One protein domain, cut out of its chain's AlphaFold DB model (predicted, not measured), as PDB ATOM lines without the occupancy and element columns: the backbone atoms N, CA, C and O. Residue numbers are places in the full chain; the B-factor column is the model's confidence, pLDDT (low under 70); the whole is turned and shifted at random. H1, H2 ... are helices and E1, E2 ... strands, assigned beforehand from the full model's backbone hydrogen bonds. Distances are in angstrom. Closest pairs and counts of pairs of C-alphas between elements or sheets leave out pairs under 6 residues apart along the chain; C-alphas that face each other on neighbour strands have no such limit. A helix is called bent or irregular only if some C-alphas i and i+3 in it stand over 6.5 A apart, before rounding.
ATOM      1  N   SER A  11     308.285 -10.504 474.849       96.44
ATOM      2  CA  SER A  11     306.863 -10.578 474.530       96.44
ATOM      3  C   SER A  11     306.424 -11.991 474.154       96.44
ATOM      4  O   SER A  11     305.477 -12.500 474.744       96.44
ATOM      5  N   SER A  12     307.095 -12.656 473.206       95.88
ATOM      6  CA  SER A  12     306.630 -13.975 472.755       95.88
ATOM      7  C   SER A  12     306.819 -15.062 473.814       95.88
ATOM      8  O   SER A  12     305.943 -15.913 473.964       95.88
ATOM      9  N   LYS A  13     307.910 -15.010 474.592       96.12
ATOM     10  CA  LYS A  13     308.154 -15.953 475.692       96.12
ATOM     11  C   LYS A  13     307.131 -15.792 476.816       96.12
ATOM     12  O   LYS A  13     306.510 -16.774 477.207       96.12
ATOM     13  N   HIS A  14     306.898 -14.573 477.304       97.50
ATOM     14  CA  HIS A  14     305.969 -14.381 478.419       97.50
ATOM     15  C   HIS A  14     304.500 -14.508 478.010       97.50
ATOM     16  O   HIS A  14     303.701 -14.938 478.832       97.50
ATOM     17  N   VAL A  15     304.130 -14.242 476.750       97.44
ATOM     18  CA  VAL A  15     302.787 -14.587 476.242       97.44
ATOM     19  C   VAL A  15     302.570 -16.098 476.246       97.44
ATOM     20  O   VAL A  15     301.520 -16.550 476.696       97.44
ATOM     21  N   LEU A  16     303.552 -16.881 475.782       96.81
ATOM     22  CA  LEU A  16     303.476 -18.343 475.835       96.81
ATOM     23  C   LEU A  16     303.295 -18.827 477.280       96.81
ATOM     24  O   LEU A  16     302.391 -19.608 477.559       96.81
ATOM     25  N   LEU A  17     304.125 -18.329 478.197       96.50
ATOM     26  CA  LEU A  17     304.082 -18.725 479.602       96.50
ATOM     27  C   LEU A  17     302.793 -18.283 480.306       96.50
ATOM     28  O   LEU A  17     302.232 -19.064 481.066       96.50
ATOM     29  N   ALA A  18     302.289 -17.076 480.030       97.50
ATOM     30  CA  ALA A  18     301.015 -16.598 480.569       97.50
ATOM     31  C   ALA A  18     299.846 -17.491 480.134       97.50
ATOM     32  O   ALA A  18     298.982 -17.822 480.942       97.50
ATOM     33  N   ARG A  19     299.829 -17.909 478.862       96.69
ATOM     34  CA  ARG A  19     298.802 -18.822 478.339       96.69
ATOM     35  C   ARG A  19     298.885 -20.200 478.979       96.69
ATOM     36  O   ARG A  19     297.859 -20.724 479.392       96.69
ATOM     37  N   LEU A  20     300.095 -20.740 479.112       96.81
ATOM     38  CA  LEU A  20     300.317 -22.022 479.775       96.81
ATOM     39  C   LEU A  20     299.903 -21.977 481.254       96.81
ATOM     40  O   LEU A  20     299.265 -22.902 481.743       96.81
ATOM     41  N   ALA A  21     300.233 -20.895 481.962       96.62
ATOM     42  CA  ALA A  21     299.827 -20.704 483.350       96.62
ATOM     43  C   ALA A  21     298.299 -20.655 483.485       96.62
ATOM     44  O   ALA A  21     297.745 -21.354 484.330       96.62
ATOM     45  N   ALA A  22     297.620 -19.907 482.609       95.88
ATOM     46  CA  ALA A  22     296.162 -19.840 482.589       95.88
ATOM     47  C   ALA A  22     295.517 -21.214 482.335       95.88
ATOM     48  O   ALA A  22     294.576 -21.580 483.035       95.88
ATOM     49  N   GLU A  23     296.043 -21.994 481.386       97.38
ATOM     50  CA  GLU A  23     295.589 -23.366 481.121       97.38
ATOM     51  C   GLU A  23     295.790 -24.286 482.336       97.38
ATOM     52  O   GLU A  23     294.919 -25.088 482.666       97.38
ATOM     53  N   ALA A  24     296.908 -24.125 483.047       97.44
ATOM     54  CA  ALA A  24     297.232 -24.886 484.250       97.44
ATOM     55  C   ALA A  24     296.516 -24.392 485.526       97.44
ATOM     56  O   ALA A  24     296.741 -24.950 486.600       97.44
ATOM     57  N   GLY A  25     295.689 -23.342 485.447       96.81
ATOM     58  CA  GLY A  25     295.039 -22.736 486.615       96.81
ATOM     59  C   GLY A  25     296.004 -22.024 487.571       96.81
ATOM     60  O   GLY A  25     295.684 -21.834 488.744       96.81
ATOM     61  N   ILE A  26     297.190 -21.642 487.093       96.88
ATOM     62  CA  ILE A  26     298.172 -20.853 487.837       96.88
ATOM     63  C   ILE A  26     297.865 -19.368 487.624       96.88
ATOM     64  O   ILE A  26     297.849 -18.882 486.492       96.88
ATOM     65  N   ASP A  27     297.678 -18.637 488.722       95.00
ATOM     66  CA  ASP A  27     297.457 -17.189 488.701       95.00
ATOM     67  C   ASP A  27     298.762 -16.427 488.419       95.00
ATOM     68  O   ASP A  27     299.469 -15.983 489.327       95.00
ATOM     69  N   ALA A  28     299.115 -16.339 487.136       96.56
ATOM     70  CA  ALA A  28     300.237 -15.553 486.642       96.56
ATOM     71  C   ALA A  28     299.735 -14.436 485.719       96.56
ATOM     72  O   ALA A  28     299.163 -14.689 484.656       96.56
ATOM     73  N   GLU A  29     299.990 -13.184 486.090       97.44
ATOM     74  CA  GLU A  29     299.605 -12.036 485.278       97.44
ATOM     75  C   GLU A  29     300.722 -11.639 484.321       97.44
ATOM     76  O   GLU A  29     301.852 -11.392 484.733       97.44
ATOM     77  N   LEU A  30     300.394 -11.475 483.044       98.38
ATOM     78  CA  LEU A  30     301.283 -10.802 482.109       98.38
ATOM     79  C   LEU A  30     301.269  -9.293 482.381       98.38
ATOM     80  O   LEU A  30     300.216  -8.646 482.380       98.38
ATOM     81  N   ARG A  31     302.454  -8.734 482.613       98.25
ATOM     82  CA  ARG A  31     302.672  -7.314 482.890       98.25
ATOM     83  C   ARG A  31     303.460  -6.683 481.749       98.25
ATOM     84  O   ARG A  31     304.366  -7.300 481.185       98.25
ATOM     85  N   LEU A  32     303.108  -5.446 481.426       98.31
ATOM     86  CA  LEU A  32     303.852  -4.570 480.532       98.31
ATOM     87  C   LEU A  32     304.355  -3.389 481.360       98.31
ATOM     88  O   LEU A  32     303.558  -2.700 481.994       98.31
ATOM     89  N   GLY A  33     305.671  -3.195 481.381       97.94
ATOM     90  CA  GLY A  33     306.331  -2.144 482.145       97.94
ATOM     91  C   GLY A  33     307.217  -1.267 481.271       97.94
ATOM     92  O   GLY A  33     307.754  -1.729 480.265       97.94
ATOM     93  N   LEU A  34     307.367  -0.002 481.658       98.25
ATOM     94  CA  LEU A  34     308.280   0.962 481.056       98.25
ATOM     95  C   LEU A  34     309.391   1.241 482.059       98.25
ATOM     96  O   LEU A  34     309.111   1.656 483.181       98.25
ATOM     97  N   PHE A  35     310.639   1.030 481.670       98.25
ATOM     98  CA  PHE A  35     311.804   1.382 482.481       98.25
ATOM     99  C   PHE A  35     312.737   2.285 481.675       98.25
ATOM    100  O   PHE A  35     312.623   2.383 480.453       98.25
ATOM    101  N   LEU A  36     313.648   2.971 482.360       98.31
ATOM    102  CA  LEU A  36     314.716   3.713 481.699       98.31
ATOM    103  C   LEU A  36     315.883   2.756 481.474       98.31
ATOM    104  O   LEU A  36     316.532   2.334 482.423       98.31
ATOM    105  N   MET A  37     316.111   2.373 480.223       98.19
ATOM    106  CA  MET A  37     317.206   1.490 479.845       98.19
ATOM    107  C   MET A  37     318.509   2.279 479.812       98.19
ATOM    108  O   MET A  37     318.613   3.277 479.096       98.19
ATOM    109  N   ASP A  38     319.494   1.820 480.574       98.06
ATOM    110  CA  ASP A  38     320.800   2.456 480.726       98.06
ATOM    111  C   ASP A  38     321.924   1.412 480.822       98.06
ATOM    112  O   ASP A  38     321.717   0.209 480.645       98.06
ATOM    113  N   GLY A  39     323.142   1.889 481.079       96.50
ATOM    114  CA  GLY A  39     324.316   1.041 481.229       96.50
ATOM    115  C   GLY A  39     324.370   0.201 482.507       96.50
ATOM    116  O   GLY A  39     325.091  -0.796 482.522       96.50
ATOM    117  N   GLU A  40     323.641   0.574 483.559       95.75
ATOM    118  CA  GLU A  40     323.635  -0.146 484.836       95.75
ATOM    119  C   GLU A  40     322.713  -1.361 484.757       95.75
ATOM    120  O   GLU A  40     323.118  -2.479 485.082       95.75
ATOM    121  N   ASN A  41     321.484  -1.159 484.275       94.56
ATOM    122  CA  ASN A  41     320.508  -2.238 484.146       94.56
ATOM    123  C   ASN A  41     320.678  -3.053 482.857       94.56
ATOM    124  O   ASN A  41     320.320  -4.230 482.827       94.56
ATOM    125  N   THR A  42     321.256  -2.460 481.808       94.88
ATOM    126  CA  THR A  42     321.457  -3.121 480.515       94.88
ATOM    127  C   THR A  42     322.867  -2.845 479.968       94.88
ATOM    128  O   THR A  42     323.039  -2.133 478.977       94.88
ATOM    129  N   PRO A  43     323.926  -3.472 480.517       95.06
ATOM    130  CA  PRO A  43     325.320  -3.172 480.150       95.06
ATOM    131  C   PRO A  43     325.668  -3.300 478.657       95.06
ATOM    132  O   PRO A  43     326.678  -2.772 478.195       95.06
ATOM    133  N   ALA A  44     324.862  -4.022 477.871       95.50
ATOM    134  CA  ALA A  44     325.039  -4.139 476.424       95.50
ATOM    135  C   ALA A  44     324.789  -2.830 475.651       95.50
ATOM    136  O   ALA A  44     325.254  -2.722 474.518       95.50
ATOM    137  N   VAL A  45     324.086  -1.851 476.232       97.44
ATOM    138  CA  VAL A  45     323.679  -0.628 475.517       97.44
ATOM    139  C   VAL A  45     324.606   0.565 475.744       97.44
ATOM    140  O   VAL A  45     324.462   1.568 475.051       97.44
ATOM    141  N   VAL A  46     325.576   0.453 476.663       97.81
ATOM    142  CA  VAL A  46     326.491   1.541 477.072       97.81
ATOM    143  C   VAL A  46     327.087   2.273 475.867       97.81
ATOM    144  O   VAL A  46     326.967   3.489 475.758       97.81
ATOM    145  N   GLU A  47     327.672   1.531 474.925       97.75
ATOM    146  CA  GLU A  47     328.320   2.100 473.736       97.75
ATOM    147  C   GLU A  47     327.335   2.790 472.787       97.75
ATOM    148  O   GLU A  47     327.670   3.793 472.156       97.75
ATOM    149  N   VAL A  48     326.115   2.259 472.667       98.38
ATOM    150  CA  VAL A  48     325.079   2.830 471.798       98.38
ATOM    151  C   VAL A  48     324.599   4.159 472.375       98.38
ATOM    152  O   VAL A  48     324.574   5.164 471.666       98.38
ATOM    153  N   LEU A  49     324.285   4.174 473.671       98.50
ATOM    154  CA  LEU A  49     323.832   5.366 474.383       98.50
ATOM    155  C   LEU A  49     324.908   6.457 474.407       98.50
ATOM    156  O   LEU A  49     324.614   7.608 474.086       98.50
ATOM    157  N   ALA A  50     326.168   6.093 474.673       98.25
ATOM    158  CA  ALA A  50     327.287   7.031 474.667       98.25
ATOM    159  C   ALA A  50     327.475   7.708 473.298       98.25
ATOM    160  O   ALA A  50     327.637   8.925 473.232       98.25
ATOM    161  N   ARG A  51     327.392   6.950 472.193       98.12
ATOM    162  CA  ARG A  51     327.479   7.503 470.825       98.12
ATOM    163  C   ARG A  51     326.312   8.420 470.477       98.12
ATOM    164  O   ARG A  51     326.495   9.357 469.705       98.12
ATOM    165  N   ALA A  52     325.136   8.148 471.032       97.75
ATOM    166  CA  ALA A  52     323.956   8.990 470.880       97.75
ATOM    167  C   ALA A  52     323.956  10.207 471.825       97.75
ATOM    168  O   ALA A  52     323.105  11.078 471.684       97.75
ATOM    169  N   GLY A  53     324.881  10.285 472.789       97.88
ATOM    170  CA  GLY A  53     324.891  11.334 473.812       97.88
ATOM    171  C   GLY A  53     323.739  11.227 474.818       97.88
ATOM    172  O   GLY A  53     323.356  12.232 475.412       97.88
ATOM    173  N   LEU A  54     323.173  10.031 475.006       98.25
ATOM    174  CA  LEU A  54     322.080   9.772 475.945       98.25
ATOM    175  C   LEU A  54     322.585   9.015 477.173       98.25
ATOM    176  O   LEU A  54     323.443   8.145 477.069       98.25
ATOM    177  N   GLN A  55     322.021   9.317 478.344       97.69
ATOM    178  CA  GLN A  55     322.278   8.538 479.563       97.69
ATOM    179  C   GLN A  55     321.372   7.307 479.656       97.69
ATOM    180  O   GLN A  55     321.778   6.271 480.169       97.69
ATOM    181  N   CYS A  56     320.143   7.425 479.152       98.31
ATOM    182  CA  CYS A  56     319.158   6.357 479.121       98.31
ATOM    183  C   CYS A  56     318.162   6.574 477.976       98.31
ATOM    184  O   CYS A  56     318.096   7.660 477.393       98.31
ATOM    185  N   VAL A  57     317.365   5.548 477.682       98.25
ATOM    186  CA  VAL A  57     316.209   5.631 476.780       98.25
ATOM    187  C   VAL A  57     315.033   4.827 477.355       98.25
ATOM    188  O   VAL A  57     315.264   3.755 477.915       98.25
ATOM    189  N   PRO A  58     313.771   5.290 477.258       98.31
ATOM    190  CA  PRO A  58     312.631   4.501 477.715       98.31
ATOM    191  C   PRO A  58     312.504   3.195 476.925       98.31
ATOM    192  O   PRO A  58     312.475   3.227 475.695       98.31
ATOM    193  N   GLU A  59     312.341   2.069 477.615       98.31
ATOM    194  CA  GLU A  59     312.140   0.747 477.013       98.31
ATOM    195  C   GLU A  59     310.927   0.037 477.619       98.31
ATOM    196  O   GLU A  59     310.710   0.047 478.831       98.31
ATOM    197  N   ALA A  60     310.129  -0.593 476.753       97.94
ATOM    198  CA  ALA A  60     308.966  -1.369 477.151       97.94
ATOM    199  C   ALA A  60     309.300  -2.861 477.276       97.94
ATOM    200  O   ALA A  60     309.652  -3.532 476.299       97.94
ATOM    201  N   HIS A  61     309.070  -3.424 478.457       97.56
ATOM    202  CA  HIS A  61     309.381  -4.813 478.775       97.56
ATOM    203  C   HIS A  61     308.162  -5.611 479.215       97.56
ATOM    204  O   HIS A  61     307.218  -5.071 479.787       97.56
ATOM    205  N   CYS A  62     308.188  -6.915 478.953       97.31
ATOM    206  CA  CYS A  62     307.127  -7.829 479.364       97.31
ATOM    207  C   CYS A  62     307.685  -8.881 480.309       97.31
ATOM    208  O   CYS A  62     308.721  -9.474 480.017       97.31
ATOM    209  N   PHE A  63     306.956  -9.131 481.389       98.12
ATOM    210  CA  PHE A  63     307.312 -10.076 482.442       98.12
ATOM    211  C   PHE A  63     306.032 -10.667 483.052       98.12
ATOM    212  O   PHE A  63     304.922 -10.244 482.713       98.12
ATOM    213  N   LEU A  64     306.167 -11.657 483.933       98.19
ATOM    214  CA  LEU A  64     305.043 -12.246 484.665       98.19
ATOM    215  C   LEU A  64     305.038 -11.796 486.124       98.19
ATOM    216  O   LEU A  64     306.082 -11.722 486.760       98.19
ATOM    217  N   GLN A  65     303.859 -11.552 486.679       97.88
ATOM    218  CA  GLN A  65     303.647 -11.393 488.112       97.88
ATOM    219  C   GLN A  65     303.005 -12.675 488.648       97.88
ATOM    220  O   GLN A  65     301.933 -13.060 488.192       97.88
ATOM    221  N   LEU A  66     303.656 -13.328 489.612       95.69
ATOM    222  CA  LEU A  66     303.157 -14.517 490.306       95.69
ATOM    223  C   LEU A  66     303.093 -14.213 491.808       95.69
ATOM    224  O   LEU A  66     304.116 -14.216 492.504       95.69
ATOM    225  N   GLY A  67     301.896 -13.895 492.309       93.56
ATOM    226  CA  GLY A  67     301.725 -13.372 493.667       93.56
ATOM    227  C   GLY A  67     302.546 -12.093 493.868       93.56
ATOM    228  O   GLY A  67     302.365 -11.122 493.143       93.56
ATOM    229  N   ALA A  68     303.489 -12.093 494.814       92.81
ATOM    230  CA  ALA A  68     304.390 -10.958 495.062       92.81
ATOM    231  C   ALA A  68     305.666 -10.957 494.194       92.81
ATOM    232  O   ALA A  68     306.431  -9.994 494.224       92.81
ATOM    233  N   ARG A  69     305.930 -12.024 493.428       95.19
ATOM    234  CA  ARG A  69     307.179 -12.192 492.672       95.19
ATOM    235  C   ARG A  69     307.016 -11.734 491.226       95.19
ATOM    236  O   ARG A  69     306.055 -12.116 490.565       95.19
ATOM    237  N   ARG A  70     308.005 -10.993 490.721       97.38
ATOM    238  CA  ARG A  70     308.135 -10.671 489.295       97.38
ATOM    239  C   ARG A  70     309.107 -11.636 488.632       97.38
ATOM    240  O   ARG A  70     310.243 -11.766 489.088       97.38
ATOM    241  N   LEU A  71     308.648 -12.288 487.571       97.19
ATOM    242  CA  LEU A  71     309.391 -13.284 486.819       97.19
ATOM    243  C   LEU A  71     309.729 -12.782 485.414       97.19
ATOM    244  O   LEU A  71     308.824 -12.466 484.643       97.19
ATOM    245  N   ASP A  72     311.017 -12.755 485.079       96.81
ATOM    246  CA  ASP A  72     311.531 -12.438 483.747       96.81
ATOM    247  C   ASP A  72     312.432 -13.563 483.229       96.81
ATOM    248  O   ASP A  72     313.539 -13.783 483.710       96.81
ATOM    249  N   LEU A  73     311.937 -14.271 482.218       95.00
ATOM    250  CA  LEU A  73     312.577 -15.413 481.569       95.00
ATOM    251  C   LEU A  73     313.013 -15.071 480.133       95.00
ATOM    252  O   LEU A  73     313.058 -15.929 479.243       95.00
ATOM    253  N   THR A  74     313.313 -13.792 479.875       93.31
ATOM    254  CA  THR A  74     313.745 -13.315 478.554       93.31
ATOM    255  C   THR A  74     315.096 -13.901 478.158       93.31
ATOM    256  O   THR A  74     315.233 -14.411 477.039       93.31
ATOM    257  N   PHE A  75     316.074 -13.875 479.066       89.81
ATOM    258  CA  PHE A  75     317.449 -14.293 478.794       89.81
ATOM    259  C   PHE A  75     317.783 -15.649 479.431       89.81
ATOM    260  O   PHE A  75     317.346 -15.929 480.553       89.81
ATOM    261  N   PRO A  76     318.553 -16.502 478.729       85.94
ATOM    262  CA  PRO A  76     319.033 -17.759 479.293       85.94
ATOM    263  C   PRO A  76     319.966 -17.497 480.481       85.94
ATOM    264  O   PRO A  76     320.675 -16.495 480.512       85.94
ATOM    265  N   GLY A  77     319.967 -18.404 481.459       84.06
ATOM    266  CA  GLY A  77     320.818 -18.294 482.649       84.06
ATOM    267  C   GLY A  77     320.376 -17.242 483.673       84.06
ATOM    268  O   GLY A  77     321.043 -17.096 484.692       84.06
ATOM    269  N   SER A  78     319.261 -16.538 483.440       86.50
ATOM    270  CA  SER A  78     318.624 -15.729 484.483       86.50
ATOM    271  C   SER A  78     318.094 -16.626 485.607       86.50
ATOM    272  O   SER A  78     317.646 -17.749 485.370       86.50
ATOM    273  N   ASP A  79     318.104 -16.114 486.836       90.50
ATOM    274  CA  ASP A  79     317.427 -16.730 487.988       90.50
ATOM    275  C   ASP A  79     315.895 -16.552 487.926       90.50
ATOM    276  O   ASP A  79     315.159 -16.983 488.816       90.50
ATOM    277  N   GLY A  80     315.419 -15.908 486.857       92.81
ATOM    278  CA  GLY A  80     314.034 -15.567 486.618       92.81
ATOM    279  C   GLY A  80     313.568 -14.329 487.372       92.81
ATOM    280  O   GLY A  80     312.408 -13.983 487.216       92.81
ATOM    281  N   THR A  81     314.388 -13.652 488.176       95.06
ATOM    282  CA  THR A  81     313.952 -12.470 488.930       95.06
ATOM    283  C   THR A  81     313.933 -11.235 488.028       95.06
ATOM    284  O   THR A  81     314.946 -10.867 487.440       95.06
ATOM    285  N   CYS A  82     312.798 -10.532 487.954       95.00
ATOM    286  CA  CYS A  82     312.754  -9.218 487.309       95.00
ATOM    287  C   CYS A  82     313.138  -8.123 488.315       95.00
ATOM    288  O   CYS A  82     312.342  -7.768 489.187       95.00
ATOM    289  N   SER A  83     314.354  -7.588 488.192       92.94
ATOM    290  CA  SER A  83     314.901  -6.531 489.060       92.94
ATOM    291  C   SER A  83     314.725  -5.112 488.507       92.94
ATOM    292  O   SER A  83     315.160  -4.149 489.137       92.94
ATOM    293  N   LEU A  84     314.095  -4.966 487.337       95.75
ATOM    294  CA  LEU A  84     313.912  -3.670 486.692       95.75
ATOM    295  C   LEU A  84     313.014  -2.750 487.528       95.75
ATOM    296  O   LEU A  84     311.938  -3.138 487.998       95.75
ATOM    297  N   ALA A  85     313.448  -1.499 487.662       96.50
ATOM    298  CA  ALA A  85     312.648  -0.427 488.233       96.50
ATOM    299  C   ALA A  85     311.749   0.172 487.143       96.50
ATOM    300  O   ALA A  85     312.201   0.931 486.286       96.50
ATOM    301  N   PHE A  86     310.465  -0.188 487.167       97.44
ATOM    302  CA  PHE A  86     309.484   0.351 486.231       97.44
ATOM    303  C   PHE A  86     308.978   1.721 486.687       97.44
ATOM    304  O   PHE A  86     308.572   1.899 487.834       97.44
ATOM    305  N   VAL A  87     308.978   2.675 485.757       96.50
ATOM    306  CA  VAL A  87     308.349   3.995 485.898       96.50
ATOM    307  C   VAL A  87     306.829   3.858 485.833       96.50
ATOM    308  O   VAL A  87     306.104   4.524 486.565       96.50
ATOM    309  N   GLU A  88     306.355   2.964 484.968       95.81
ATOM    310  CA  GLU A  88     304.946   2.619 484.824       95.81
ATOM    311  C   GLU A  88     304.820   1.126 484.531       95.81
ATOM    312  O   GLU A  88     305.629   0.563 483.793       95.81
ATOM    313  N   GLU A  89     303.797   0.481 485.086       95.75
ATOM    314  CA  GLU A  89     303.460  -0.903 484.779       95.75
ATOM    315  C   GLU A  89     301.951  -1.136 484.815       95.75
ATOM    316  O   GLU A  89     301.235  -0.586 485.652       95.75
ATOM    317  N   HIS A  90     301.461  -1.997 483.930       96.12
ATOM    318  CA  HIS A  90     300.064  -2.408 483.924       96.12
ATOM    319  C   HIS A  90     299.911  -3.872 483.509       96.12
ATOM    320  O   HIS A  90     300.770  -4.465 482.849       96.12
ATOM    321  N   ARG A  91     298.790  -4.471 483.917       97.50
ATOM    322  CA  ARG A  91     298.385  -5.808 483.477       97.50
ATOM    323  C   ARG A  91     297.909  -5.749 482.031       97.50
ATOM    324  O   ARG A  91     297.161  -4.847 481.660       97.50
ATOM    325  N   VAL A  92     298.284  -6.744 481.236       97.19
ATOM    326  CA  VAL A  92     297.865  -6.867 479.839       97.19
ATOM    327  C   VAL A  92     297.437  -8.297 479.541       97.19
ATOM    328  O   VAL A  92     298.098  -9.253 479.933       97.19
ATOM    329  N   ALA A  93     296.315  -8.462 478.839       96.44
ATOM    330  CA  ALA A  93     295.897  -9.781 478.377       96.44
ATOM    331  C   ALA A  93     296.885 -10.313 477.315       96.44
ATOM    332  O   ALA A  93     297.280  -9.537 476.433       96.44
ATOM    333  N   PRO A  94     297.260 -11.607 477.332       95.75
ATOM    334  CA  PRO A  94     298.211 -12.168 476.367       95.75
ATOM    335  C   PRO A  94     297.825 -11.922 474.898       95.75
ATOM    336  O   PRO A  94     298.685 -11.638 474.066       95.75
ATOM    337  N   GLU A  95     296.529 -11.943 474.587       95.12
ATOM    338  CA  GLU A  95     295.958 -11.722 473.249       95.12
ATOM    339  C   GLU A  95     296.113 -10.268 472.784       95.12
ATOM    340  O   GLU A  95     296.155  -9.991 471.583       95.12
ATOM    341  N   MET A  96     296.194  -9.335 473.734       95.69
ATOM    342  CA  MET A  96     296.263  -7.899 473.472       95.69
ATOM    343  C   MET A  96     297.695  -7.387 473.372       95.69
ATOM    344  O   MET A  96     297.910  -6.369 472.713       95.69
ATOM    345  N   LEU A  97     298.681  -8.081 473.959       95.88
ATOM    346  CA  LEU A  97     300.056  -7.581 474.069       95.88
ATOM    347  C   LEU A  97     300.625  -7.108 472.723       95.88
ATOM    348  O   LEU A  97     301.162  -6.005 472.632       95.88
ATOM    349  N   GLY A  98     300.470  -7.915 471.668       92.44
ATOM    350  CA  GLY A  98     300.986  -7.590 470.334       92.44
ATOM    351  C   GLY A  98     300.364  -6.336 469.709       92.44
ATOM    352  O   GLY A  98     300.992  -5.706 468.866       92.44
ATOM    353  N   ARG A  99     299.154  -5.950 470.138       94.75
ATOM    354  CA  ARG A  99     298.449  -4.750 469.657       94.75
ATOM    355  C   ARG A  99     298.775  -3.510 470.480       94.75
ATOM    356  O   ARG A  99     298.747  -2.413 469.938       94.75
ATOM    357  N   VAL A 100     299.053  -3.676 471.774       96.31
ATOM    358  CA  VAL A 100     299.199  -2.541 472.700       96.31
ATOM    359  C   VAL A 100     300.648  -2.129 472.929       96.31
ATOM    360  O   VAL A 100     300.903  -0.943 473.095       96.31
ATOM    361  N   LYS A 101     301.606  -3.069 472.906       96.94
ATOM    362  CA  LYS A 101     302.979  -2.800 473.359       96.94
ATOM    363  C   LYS A 101     303.660  -1.679 472.573       96.94
ATOM    364  O   LYS A 101     304.187  -0.755 473.183       96.94
ATOM    365  N   ILE A 102     303.674  -1.772 471.240       97.06
ATOM    366  CA  ILE A 102     304.392  -0.807 470.392       97.06
ATOM    367  C   ILE A 102     303.740   0.582 470.456       97.06
ATOM    368  O   ILE A 102     304.465   1.524 470.772       97.06
ATOM    369  N   PRO A 103     302.414   0.743 470.249       97.62
ATOM    370  CA  PRO A 103     301.786   2.059 470.354       97.62
ATOM    371  C   PRO A 103     301.980   2.698 471.731       97.62
ATOM    372  O   PRO A 103     302.357   3.864 471.820       97.62
ATOM    373  N   TRP A 104     301.804   1.917 472.803       97.62
ATOM    374  CA  TRP A 104     302.009   2.394 474.171       97.62
ATOM    375  C   TRP A 104     303.456   2.832 474.414       97.62
ATOM    376  O   TRP A 104     303.691   3.888 475.004       97.62
ATOM    377  N   HIS A 105     304.439   2.069 473.921       98.12
ATOM    378  CA  HIS A 105     305.851   2.432 474.044       98.12
ATOM    379  C   HIS A 105     306.173   3.714 473.270       98.12
ATOM    380  O   HIS A 105     306.763   4.630 473.837       98.12
ATOM    381  N   GLN A 106     305.753   3.810 472.007       98.06
ATOM    382  CA  GLN A 106     305.988   4.991 471.169       98.06
ATOM    383  C   GLN A 106     305.375   6.256 471.777       98.06
ATOM    384  O   GLN A 106     305.994   7.319 471.749       98.06
ATOM    385  N   GLU A 107     304.191   6.146 472.378       97.75
ATOM    386  CA  GLU A 107     303.539   7.258 473.065       97.75
ATOM    387  C   GLU A 107     304.360   7.754 474.270       97.75
ATOM    388  O   GLU A 107     304.618   8.955 474.405       97.75
ATOM    389  N   HIS A 108     304.821   6.835 475.125       97.75
ATOM    390  CA  HIS A 108     305.632   7.165 476.301       97.75
ATOM    391  C   HIS A 108     307.006   7.716 475.927       97.75
ATOM    392  O   HIS A 108     307.430   8.741 476.465       97.75
ATOM    393  N   LEU A 109     307.681   7.072 474.975       98.31
ATOM    394  CA  LEU A 109     308.971   7.514 474.459       98.31
ATOM    395  C   LEU A 109     308.849   8.892 473.806       98.31
ATOM    396  O   LEU A 109     309.679   9.758 474.060       98.31
ATOM    397  N   GLY A 110     307.780   9.144 473.047       98.31
ATOM    398  CA  GLY A 110     307.520  10.451 472.446       98.31
ATOM    399  C   GLY A 110     307.278  11.554 473.478       98.31
ATOM    400  O   GLY A 110     307.759  12.676 473.304       98.31
ATOM    401  N   ARG A 111     306.573  11.257 474.580       98.00
ATOM    402  CA  ARG A 111     306.442  12.197 475.709       98.00
ATOM    403  C   ARG A 111     307.788  12.491 476.363       98.00
ATOM    404  O   ARG A 111     308.104  13.660 476.573       98.00
ATOM    405  N   TRP A 112     308.562  11.450 476.659       98.19
ATOM    406  CA  TRP A 112     309.881  11.568 477.274       98.19
ATOM    407  C   TRP A 112     310.848  12.372 476.395       98.19
ATOM    408  O   TRP A 112     311.452  13.331 476.868       98.19
ATOM    409  N   ALA A 113     310.912  12.061 475.096       98.19
ATOM    410  CA  ALA A 113     311.764  12.753 474.133       98.19
ATOM    411  C   ALA A 113     311.403  14.240 474.044       98.19
ATOM    412  O   ALA A 113     312.276  15.096 474.165       98.19
ATOM    413  N   ARG A 114     310.106  14.566 473.943       98.00
ATOM    414  CA  ARG A 114     309.640  15.959 473.905       98.00
ATOM    415  C   ARG A 114     310.013  16.729 475.171       98.00
ATOM    416  O   ARG A 114     310.427  17.879 475.070       98.00
ATOM    417  N   ALA A 115     309.874  16.111 476.344       97.50
ATOM    418  CA  ALA A 115     310.262  16.729 477.611       97.50
ATOM    419  C   ALA A 115     311.778  16.992 477.691       97.50
ATOM    420  O   ALA A 115     312.193  17.982 478.285       97.50
ATOM    421  N   ALA A 116     312.585  16.145 477.048       96.25
ATOM    422  CA  ALA A 116     314.031  16.307 476.924       96.25
ATOM    423  C   ALA A 116     314.465  17.228 475.761       96.25
ATOM    424  O   ALA A 116     315.659  17.446 475.574       96.25
ATOM    425  N   GLY A 117     313.529  17.766 474.966       97.81
ATOM    426  CA  GLY A 117     313.846  18.567 473.777       97.81
ATOM    427  C   GLY A 117     314.451  17.761 472.618       97.81
ATOM    428  O   GLY A 117     315.151  18.326 471.782       97.81
ATOM    429  N   LEU A 118     314.198  16.452 472.573       98.12
ATOM    430  CA  LEU A 118     314.729  15.511 471.585       98.12
ATOM    431  C   LEU A 118     313.679  15.140 470.530       98.12
ATOM    432  O   LEU A 118     312.472  15.154 470.791       98.12
ATOM    433  N   ASP A 119     314.149  14.740 469.348       98.25
ATOM    434  CA  ASP A 119     313.295  14.179 468.302       98.25
ATOM    435  C   ASP A 119     312.888  12.733 468.635       98.25
ATOM    436  O   ASP A 119     313.729  11.874 468.901       98.25
ATOM    437  N   ALA A 120     311.585  12.452 468.622       98.12
ATOM    438  CA  ALA A 120     311.057  11.155 469.043       98.12
ATOM    439  C   ALA A 120     311.415  10.012 468.078       98.12
ATOM    440  O   ALA A 120     311.598   8.884 468.534       98.12
ATOM    441  N   ALA A 121     311.515  10.286 466.773       98.12
ATOM    442  CA  ALA A 121     311.891   9.270 465.793       98.12
ATOM    443  C   ALA A 121     313.366   8.890 465.959       98.12
ATOM    444  O   ALA A 121     313.691   7.710 466.042       98.12
ATOM    445  N   TRP A 122     314.239   9.880 466.146       98.38
ATOM    446  CA  TRP A 122     315.644   9.641 466.454       98.38
ATOM    447  C   TRP A 122     315.834   8.859 467.764       98.38
ATOM    448  O   TRP A 122     316.605   7.902 467.802       98.38
ATOM    449  N   VAL A 123     315.100   9.198 468.834       98.56
ATOM    450  CA  VAL A 123     315.158   8.429 470.093       98.56
ATOM    451  C   VAL A 123     314.682   6.984 469.882       98.56
ATOM    452  O   VAL A 123     315.268   6.057 470.449       98.56
ATOM    453  N   TRP A 124     313.654   6.767 469.056       98.56
ATOM    454  CA  TRP A 124     313.195   5.425 468.692       98.56
ATOM    455  C   TRP A 124     314.285   4.630 467.955       98.56
ATOM    456  O   TRP A 124     314.530   3.474 468.298       98.56
ATOM    457  N   ASP A 125     315.002   5.256 467.020       98.56
ATOM    458  CA  ASP A 125     316.113   4.624 466.299       98.56
ATOM    459  C   ASP A 125     317.274   4.252 467.237       98.56
ATOM    460  O   ASP A 125     317.835   3.155 467.142       98.56
ATOM    461  N   VAL A 126     317.609   5.121 468.199       98.56
ATOM    462  CA  VAL A 126     318.618   4.818 469.231       98.56
ATOM    463  C   VAL A 126     318.178   3.635 470.097       98.56
ATOM    464  O   VAL A 126     318.986   2.748 470.387       98.56
ATOM    465  N   ARG A 127     316.896   3.570 470.474       98.38
ATOM    466  CA  ARG A 127     316.315   2.426 471.193       98.38
ATOM    467  C   ARG A 127     316.428   1.133 470.385       98.38
ATOM    468  O   ARG A 127     316.842   0.115 470.937       98.38
ATOM    469  N   GLU A 128     316.130   1.149 469.089       98.25
ATOM    470  CA  GLU A 128     316.273  -0.042 468.238       98.25
ATOM    471  C   GLU A 128     317.738  -0.493 468.124       98.25
ATOM    472  O   GLU A 128     318.030  -1.691 468.209       98.25
ATOM    473  N   ALA A 129     318.681   0.450 468.041       98.31
ATOM    474  CA  ALA A 129     320.110   0.142 468.083       98.31
ATOM    475  C   ALA A 129     320.532  -0.496 469.422       98.31
ATOM    476  O   ALA A 129     321.345  -1.425 469.440       98.31
ATOM    477  N   CYS A 130     319.942  -0.059 470.538       98.06
ATOM    478  CA  CYS A 130     320.160  -0.666 471.851       98.06
ATOM    479  C   CYS A 130     319.669  -2.125 471.889       98.06
ATOM    480  O   CYS A 130     320.403  -3.014 472.325       98.06
ATOM    481  N   ILE A 131     318.468  -2.405 471.371       95.88
ATOM    482  CA  ILE A 131     317.932  -3.776 471.308       95.88
ATOM    483  C   ILE A 131     318.754  -4.675 470.382       95.88
ATOM    484  O   ILE A 131     318.961  -5.854 470.694       95.88
ATOM    485  N   ALA A 132     319.274  -4.137 469.278       95.94
ATOM    486  CA  ALA A 132     320.181  -4.867 468.400       95.94
ATOM    487  C   ALA A 132     321.480  -5.262 469.131       95.94
ATOM    488  O   ALA A 132     321.892  -6.422 469.062       95.94
ATOM    489  N   ALA A 133     322.081  -4.334 469.885       95.38
ATOM    490  CA  ALA A 133     323.278  -4.597 470.686       95.38
ATOM    491  C   ALA A 133     323.030  -5.648 471.783       95.38
ATOM    492  O   ALA A 133     323.824  -6.575 471.954       95.38
ATOM    493  N   LEU A 134     321.892  -5.555 472.476       91.69
ATOM    494  CA  LEU A 134     321.476  -6.528 473.488       91.69
ATOM    495  C   LEU A 134     321.281  -7.928 472.884       91.69
ATOM    496  O   LEU A 134     321.765  -8.922 473.425       91.69
ATOM    497  N   SER A 135     320.635  -8.003 471.721       87.81
ATOM    498  CA  SER A 135     320.367  -9.264 471.020       87.81
ATOM    499  C   SER A 135     321.630  -9.934 470.475       87.81
ATOM    500  O   SER A 135     321.662 -11.158 470.342       87.81
ATOM    501  N   ALA A 136     322.673  -9.161 470.159       85.88
ATOM    502  CA  ALA A 136     323.955  -9.690 469.693       85.88
ATOM    503  C   ALA A 136     324.744 -10.408 470.802       85.88
ATOM    504  O   ALA A 136     325.488 -11.334 470.499       85.88
ATOM    505  N   ARG A 137     324.563 -10.011 472.072       71.75
ATOM    506  CA  ARG A 137     325.193 -10.652 473.243       71.75
ATOM    507  C   ARG A 137     324.447 -11.875 473.772       71.75
ATOM    508  O   ARG A 137     325.031 -12.656 474.510       71.75
ATOM    509  N   ALA A 138     323.168 -12.026 473.435       59.94
ATOM    510  CA  ALA A 138     322.338 -13.146 473.886       59.94
ATOM    511  C   ALA A 138     322.521 -14.433 473.047       59.94
ATOM    512  O   ALA A 138     321.749 -15.379 473.217       59.94
ATOM    513  N   ARG A 139     323.490 -14.444 472.121       50.94
ATOM    514  CA  ARG A 139     323.885 -15.580 471.278       50.94
ATOM    515  C   ARG A 139     325.223 -16.125 471.745       50.94
ATOM    516  O   ARG A 139     325.373 -17.361 471.683       50.94
TER     517      ARG A 139
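What this domain is: This is residues 11 to 139 of the 139 residues of an uncharacterized protein of Chondromyces apiculatus DSM 436 (UniProt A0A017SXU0). A strongly twisted sheet of four strands forms one layer, and helices H1 and H3 cover one of its faces, meeting near their first residues above the inner strands E2 and E1. Past the other end of H3 the chain turns back into H4, whose residues 120 to 124 make a corner with residues 106 to 114 of H3 at a steep tilt of 58 degrees; H4 also packs on E2, and the short helix H2 packs on H4 at that end of the model. The arrangement is two layers, that is helices on one face of a sheet, with H1 and H4 on one face of the sheet. The printed part has 129 residues with four named helices and four named strands in the order H1 E1 H2 E2 E3 E4 H3 H4; the class is mixed, helices and strands, and the sheet, in the order E3 E2 E1 E4, is antiparallel throughout. The whole is compact, with a radius of gyration of the C-alphas of 15.1 A, and elongated in outline, with spans of 47 by 29 by 23 A.

How they stand to each other: In the sheet, E2, residues 57 to 66, and E1, residues 28 to 37, are antiparallel inner strands, with N 31 and O 63 at 2.9 A and N 61 and O 33 at 2.8 A, within hydrogen-bond range. E1 bends by 53 degrees at residue 34. E4, residues 86 to 91, is an edge strand antiparallel to E1, with N 34 and O 88 at 2.8 A. E3, residues 69 to 71, is the other edge strand and forms a hairpin with E2, with N 71 and O 64 at 2.7 A. From edge to edge the strands' lines turn by 90 degrees. H1, residues 11 to 23, is on the sheet at a height of 9.0 A, over E2 and E1, and runs along the strands, at 5 degrees to E1 on the local plane; the closest C-alphas of H1 and E2 are those of Ser 11 and Cys 62, 5.6 A apart. H3, residues 97 to 115, is on the same face as H1 at a height of 8.9 A, also over E2 and E1; it only just runs along the strands, at 29.8 degrees to E2 on the local plane. The closest C-alphas of H3 and E2 are those of Pro 58 and Leu 109, 5.8 A apart. H1 and H3 only just touch, with 3 pairs of C-alphas within 8 A, the closest being Ser 11 and Leu 97 at 7.5 A. H4, residues 120 to 137, is on the sheet, and its closest C-alpha pair with E2 is Arg 127 and Val 57, 6.4 A. With its residues 120 to 124 alone H4 touches residues 106 to 114 of H3, at a steep tilt of 58 degrees, opposite ways; the closest C-alphas are those of Gly 110 and Ala 120, 5.0 A apart. H2, residues 43 to 52, only grazes the sheet with its residues 43 to 49. H2 touches H4, opposite ways, at a tilt of 35.3 degrees, only just steep; the closest C-alphas are those of Val 45 and Cys 130, 5.1 A apart. H1 is apart from H2 and H4. Every O i to N i+4 pair is within hydrogen-bond range in H1, against 4 of 6 in H2, 13 of 15 in H3 and 13 of 14 in H4.

Where its parts are: E2 measures 27.6 A from first to last C-alpha and E1 25.0 A, while E4 measures 13.0 A. H1 begins at C-alpha 11, (306.863, -10.578, 474.530), and is 18.3 A long. H3 is 26.6 A long and irregular, with C-alphas 99 and 102 7.2 A apart; H2 is irregular too, with C-alphas 44 and 47 7.5 A apart. H4, 26.3 A long, ends at C-alpha 137, (325.193, -10.652, 473.243).

The domain as a whole: The C-alphas farthest apart are those of Ala 24 and Gly 117, 47.7 A. The printed part has no cut and ends at Arg 139, the chain's last residue. The link from E3 to E4, residues 72 to 85, is long; the other links are tight. The mean pLDDT of the printed part is 95.6, and residues 138 to 139 are under 70.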